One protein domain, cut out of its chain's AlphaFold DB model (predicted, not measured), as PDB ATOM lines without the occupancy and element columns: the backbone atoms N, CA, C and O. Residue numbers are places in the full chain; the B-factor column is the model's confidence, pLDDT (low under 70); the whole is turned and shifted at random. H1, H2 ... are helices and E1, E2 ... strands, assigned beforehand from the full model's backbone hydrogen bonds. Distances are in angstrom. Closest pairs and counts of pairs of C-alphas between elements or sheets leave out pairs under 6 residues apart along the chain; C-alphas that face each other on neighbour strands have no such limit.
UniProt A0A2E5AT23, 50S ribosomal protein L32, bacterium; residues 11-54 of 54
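This is residues 11 to 54 of the 54 residues of the protein "50S ribosomal protein L32" of bacterium (UniProt A0A2E5AT23). Picture a thin, drawn-out rod with a small two-stranded hairpin, E1 and E2, between two short helices, H1 at one end and H2 at the other. Residues 11 to 24, with H1 in them, stick out as a long arm. The 44 printed residues hold H1, E1, E2 and H2 in that order, a mixed class with one antiparallel sheet, E1 - E2. The whole is extended, radius of gyration of the C-alphas 18.0 A, spans 57 by 20 by 12 A.

Find C-alpha 11 at (189.702, 136.071, 121.010); H1 runs from there to residue 17, 10.0 A. E1 is residues 27 to 29, 7.0 A, and E2 residues 36 to 38, 7.1 A. H2, residues 45 to 53, covers 12.8 A and ends at C-alpha 53 (175.756, 81.657, 109.123).

Look at the hairpin E1 and E2, antiparallel at 133 degrees: N 28 and O 37 are within hydrogen-bond range at 2.8 A. H1 and H2 are apart, and in both every O i to N i+4 pair is within hydrogen-bond range.

C-alphas 11 and 54, the two farthest apart, are 57.6 A from each other. The printed part has no cut, its three links are short, and residue 54 alone has pLDDT under 70.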
ATOM      1  N   SER A  11     191.122 136.139 121.411       97.75
ATOM      2  CA  SER A  11     189.702 136.071 121.010       97.75
ATOM      3  C   SER A  11     189.517 135.550 119.574       97.75
ATOM      4  O   SER A  11     188.806 134.576 119.341       97.75
ATOM      5  N   LYS A  12     190.235 136.123 118.597       97.44
ATOM      6  CA  LYS A  12     190.193 135.682 117.186       97.44
ATOM      7  C   LYS A  12     190.724 134.261 116.971       97.44
ATOM      8  O   LYS A  12     190.299 133.587 116.036       97.44
ATOM      9  N   VAL A  13     191.661 133.805 117.803       97.44
ATOM     10  CA  VAL A  13     192.117 132.409 117.789       97.44
ATOM     11  C   VAL A  13     191.027 131.482 118.328       97.44
ATOM     12  O   VAL A  13     190.730 130.501 117.659       97.44
ATOM     13  N   GLY A  14     190.390 131.819 119.454       97.12
ATOM     14  CA  GLY A  14     189.283 131.042 120.024       97.12
ATOM     15  C   GLY A  14     188.106 130.897 119.058       97.12
ATOM     16  O   GLY A  14     187.691 129.783 118.767       97.12
ATOM     17  N   LYS A  15     187.659 132.004 118.445       97.25
ATOM     18  CA  LYS A  15     186.595 131.981 117.423       97.25
ATOM     19  C   LYS A  15     186.930 131.070 116.238       97.25
ATOM     20  O   LYS A  15     186.065 130.349 115.764       97.25
ATOM     21  N   ARG A  16     188.189 131.063 115.780       96.81
ATOM     22  CA  ARG A  16     188.626 130.174 114.688       96.81
ATOM     23  C   ARG A  16     188.592 128.693 115.090       96.81
ATOM     24  O   ARG A  16     188.353 127.855 114.231       96.81
ATOM     25  N   ARG A  17     188.864 128.373 116.360       96.62
ATOM     26  CA  ARG A  17     188.911 126.992 116.873       96.62
ATOM     27  C   ARG A  17     187.550 126.437 117.311       96.62
ATOM     28  O   ARG A  17     187.482 125.262 117.622       96.62
ATOM     29  N   ASN A  18     186.484 127.237 117.296       96.12
ATOM     30  CA  ASN A  18     185.157 126.845 117.791       96.12
ATOM     31  C   ASN A  18     184.579 125.576 117.123       96.12
ATOM     32  O   ASN A  18     183.835 124.843 117.749       96.12
ATOM     33  N   HIS A  19     184.945 125.283 115.875       93.88
ATOM     34  CA  HIS A  19     184.427 124.121 115.138       93.88
ATOM     35  C   HIS A  19     185.415 122.947 115.081       93.88
ATOM     36  O   HIS A  19     185.347 122.128 114.168       93.88
ATOM     37  N   GLN A  20     186.378 122.906 116.005       94.69
ATOM     38  CA  GLN A  20     187.444 121.896 116.050       94.69
ATOM     39  C   GLN A  20     187.278 120.920 117.221       94.69
ATOM     40  O   GLN A  20     188.194 120.154 117.510       94.69
ATOM     41  N   ASP A  21     186.126 120.949 117.888       94.06
ATOM     42  CA  ASP A  21     185.836 120.052 118.999       94.06
ATOM     43  C   ASP A  21     185.707 118.601 118.516       94.06
ATOM     44  O   ASP A  21     185.169 118.310 117.441       94.06
ATOM     45  N   LEU A  22     186.212 117.673 119.330       93.75
ATOM     46  CA  LEU A  22     186.141 116.243 119.048       93.75
ATOM     47  C   LEU A  22     184.716 115.741 119.285       93.75
ATOM     48  O   LEU A  22     184.166 115.876 120.377       93.75
ATOM     49  N   LYS A  23     184.124 115.113 118.266       91.38
ATOM     50  CA  LYS A  23     182.837 114.428 118.414       91.38
ATOM     51  C   LYS A  23     183.061 113.090 119.109       91.38
ATOM     52  O   LYS A  23     183.737 112.219 118.563       91.38
ATOM     53  N   LEU A  24     182.480 112.929 120.294       89.62
ATOM     54  CA  LEU A  24     182.491 111.653 121.001       89.62
ATOM     55  C   LEU A  24     181.634 110.625 120.239       89.62
ATOM     56  O   LEU A  24     180.575 110.985 119.713       89.62
ATOM     57  N   PRO A  25     182.071 109.359 120.148       88.38
ATOM     58  CA  PRO A  25     181.299 108.326 119.477       88.38
ATOM     59  C   PRO A  25     180.030 107.993 120.267       88.38
ATOM     60  O   PRO A  25     180.056 107.867 121.491       88.38
ATOM     61  N   GLY A  26     178.921 107.789 119.554       88.69
ATOM     62  CA  GLY A  26     177.700 107.239 120.137       88.69
ATOM     63  C   GLY A  26     177.904 105.769 120.499       88.69
ATOM     64  O   GLY A  26     177.972 104.909 119.614       88.69
ATOM     65  N   VAL A  27     178.013 105.485 121.795       90.81
ATOM     66  CA  VAL A  27     178.120 104.127 122.337       90.81
ATOM     67  C   VAL A  27     176.775 103.658 122.891       90.81
ATOM     68  O   VAL A  27     175.977 104.443 123.396       90.81
ATOM     69  N   SER A  28     176.521 102.362 122.771       86.81
ATOM     70  CA  SER A  28     175.328 101.663 123.247       86.81
ATOM     71  C   SER A  28     175.753 100.432 124.038       86.81
ATOM     72  O   SER A  28     176.814  99.871 123.775       86.81
ATOM     73  N   LEU A  29     174.944  99.995 124.996       88.06
ATOM     74  CA  LEU A  29     175.248  98.810 125.797       88.06
ATOM     75  C   LEU A  29     174.795  97.538 125.062       88.06
ATOM     76  O   LEU A  29     173.653  97.449 124.598       88.06
ATOM     77  N   ASN A  30     175.681  96.548 124.935       85.44
ATOM     78  CA  ASN A  30     175.319  95.232 124.417       85.44
ATOM     79  C   ASN A  30     174.560  94.456 125.502       85.44
ATOM     80  O   ASN A  30     175.094  94.179 126.569       85.44
ATOM     81  N   LYS A  31     173.314  94.066 125.218       81.31
ATOM     82  CA  LYS A  31     172.456  93.340 126.166       81.31
ATOM     83  C   LYS A  31     172.981  91.946 126.531       81.31
ATOM     84  O   LYS A  31     172.576  91.421 127.559       81.31
ATOM     85  N   LYS A  32     173.821  91.336 125.686       82.69
ATOM     86  CA  LYS A  32     174.339  89.976 125.902       82.69
ATOM     87  C   LYS A  32     175.616  89.963 126.738       82.69
ATOM     88  O   LYS A  32     175.699  89.195 127.684       82.69
ATOM     89  N   SER A  33     176.594  90.802 126.389       78.81
ATOM     90  CA  SER A  33     177.897  90.851 127.071       78.81
ATOM     91  C   SER A  33     177.982  91.912 128.170       78.81
ATOM     92  O   SER A  33     178.903  91.883 128.975       78.81
ATOM     93  N   GLY A  34     177.052  92.871 128.206       81.44
ATOM     94  CA  GLY A  34     177.125  94.029 129.102       81.44
ATOM     95  C   GLY A  34     178.160  95.080 128.681       81.44
ATOM     96  O   GLY A  34     178.271  96.119 129.325       81.44
ATOM     97  N   GLU A  35     178.898  94.849 127.594       85.50
ATOM     98  CA  GLU A  35     179.962  95.738 127.130       85.50
ATOM     99  C   GLU A  35     179.425  96.922 126.319       85.50
ATOM    100  O   GLU A  35     178.379  96.852 125.663       85.50
ATOM    101  N   LEU A  36     180.181  98.019 126.312       88.50
ATOM    102  CA  LEU A  36     179.901  99.169 125.460       88.50
ATOM    103  C   LEU A  36     180.324  98.876 124.020       88.50
ATOM    104  O   LEU A  36     181.459  98.492 123.749       88.50
ATOM    105  N   LYS A  37     179.418  99.127 123.080       89.19
ATOM    106  CA  LYS A  37     179.651  98.972 121.646       89.19
ATOM    107  C   LYS A  37     179.237 100.205 120.870       89.19
ATOM    108  O   LYS A  37     178.342 100.948 121.271       89.19
ATOM    109  N   VAL A  38     179.838 100.392 119.703       88.81
ATOM    110  CA  VAL A  38     179.388 101.421 118.760       88.81
ATOM    111  C   VAL A  38     177.988 101.054 118.257       88.81
ATOM    112  O   VAL A  38     177.718  99.895 117.933       88.81
ATOM    113  N   ALA A  39     177.095 102.043 118.199       85.44
ATOM    114  CA  ALA A  39     175.731 101.840 117.720       85.44
ATOM    115  C   ALA A  39     175.707 101.204 116.314       85.44
ATOM    116  O   ALA A  39     176.517 101.544 115.450       85.44
ATOM    117  N   HIS A  40     174.773 100.273 116.096       86.44
ATOM    118  CA  HIS A  40     174.583  99.527 114.838       86.44
ATOM    119  C   HIS A  40     175.807  98.741 114.332       86.44
ATOM    120  O   HIS A  40     175.861  98.372 113.162       86.44
ATOM    121  N   ARG A  41     176.783  98.452 115.200       87.75
ATOM    122  CA  ARG A  41     177.906  97.558 114.892       87.75
ATOM    123  C   ARG A  41     177.844  96.294 115.748       87.75
ATOM    124  O   ARG A  41     177.240  96.278 116.827       87.75
ATOM    125  N   TYR A  42     178.463  95.233 115.241       88.19
ATOM    126  CA  TYR A  42     178.753  94.029 116.021       88.19
ATOM    127  C   TYR A  42     179.810  94.353 117.077       88.19
ATOM    128  O   TYR A  42     180.699  95.168 116.820       88.19
ATOM    129  N   SER A  43     179.707  93.738 118.256       85.50
ATOM    130  CA  SER A  43     180.696  93.925 119.323       85.50
ATOM    131  C   SER A  43     181.998  93.184 119.023       85.50
ATOM    132  O   SER A  43     183.066  93.685 119.354       85.50
ATOM    133  N   SER A  44     181.916  92.019 118.373       86.38
ATOM    134  CA  SER A  44     183.063  91.160 118.060       86.38
ATOM    135  C   SER A  44     182.954  90.553 116.657       86.38
ATOM    136  O   SER A  44     181.872  90.479 116.065       86.38
ATOM    137  N   ILE A  45     184.087  90.083 116.131       86.62
ATOM    138  CA  ILE A  45     184.164  89.334 114.872       86.62
ATOM    139  C   ILE A  45     183.370  88.024 114.936       86.62
ATOM    140  O   ILE A  45     182.784  87.605 113.941       86.62
ATOM    141  N   GLU A  46     183.298  87.404 116.113       86.00
ATOM    142  CA  GLU A  46     182.563  86.156 116.319       86.00
ATOM    143  C   GLU A  46     181.053  86.366 116.153       86.00
ATOM    144  O   GLU A  46     180.403  85.615 115.425       86.00
ATOM    145  N   GLU A  47     180.504  87.438 116.740       84.44
ATOM    146  CA  GLU A  47     179.092  87.813 116.569       84.44
ATOM    147  C   GLU A  47     178.759  88.069 115.091       84.44
ATOM    148  O   GLU A  47     177.701  87.667 114.599       84.44
ATOM    149  N   PHE A  48     179.676  88.708 114.360       87.50
ATOM    150  CA  PHE A  48     179.518  88.940 112.929       87.50
ATOM    151  C   PHE A  48     179.464  87.621 112.145       87.50
ATOM    152  O   PHE A  48     178.555  87.422 111.334       87.50
ATOM    153  N   GLN A  49     180.390  86.697 112.410       90.44
ATOM    154  CA  GLN A  49     180.416  85.392 111.749       90.44
ATOM    155  C   GLN A  49     179.171  84.554 112.067       90.44
ATOM    156  O   GLN A  49     178.640  83.911 111.165       90.44
ATOM    157  N   GLN A  50     178.678  84.583 113.309       87.88
ATOM    158  CA  GLN A  50     177.430  83.912 113.690       87.88
ATOM    159  C   GLN A  50     176.235  84.466 112.910       87.88
ATOM    160  O   GLN A  50     175.447  83.693 112.375       87.88
ATOM    161  N   SER A  51     176.133  85.792 112.771       84.94
ATOM    162  CA  SER A  51     175.031  86.412 112.024       84.94
ATOM    163  C   SER A  51     175.017  86.063 110.534       84.94
ATOM    164  O   SER A  51     173.951  86.027 109.936       84.94
ATOM    165  N   ARG A  52     176.183  85.788 109.933       85.62
ATOM    166  CA  ARG A  52     176.295  85.407 108.515       85.62
ATOM    167  C   ARG A  52     175.992  83.943 108.228       85.62
ATOM    168  O   ARG A  52     175.785  83.598 107.072       85.62
ATOM    169  N   LYS A  53     176.068  83.087 109.245       81.31
ATOM    170  CA  LYS A  53     175.756  81.657 109.123       81.31
ATOM    171  C   LYS A  53     174.255  81.375 109.266       81.31
ATOM    172  O   LYS A  53     173.843  80.253 108.990       81.31
ATOM    173  N   SER A  54     173.494  82.364 109.742       59.09
ATOM    174  CA  SER A  54     172.036  82.349 109.879       59.09
ATOM    175  C   SER A  54     171.323  82.610 108.559       59.09
ATOM    176  O   SER A  54     171.919  83.266 107.680       59.09
TER     177      SER A  54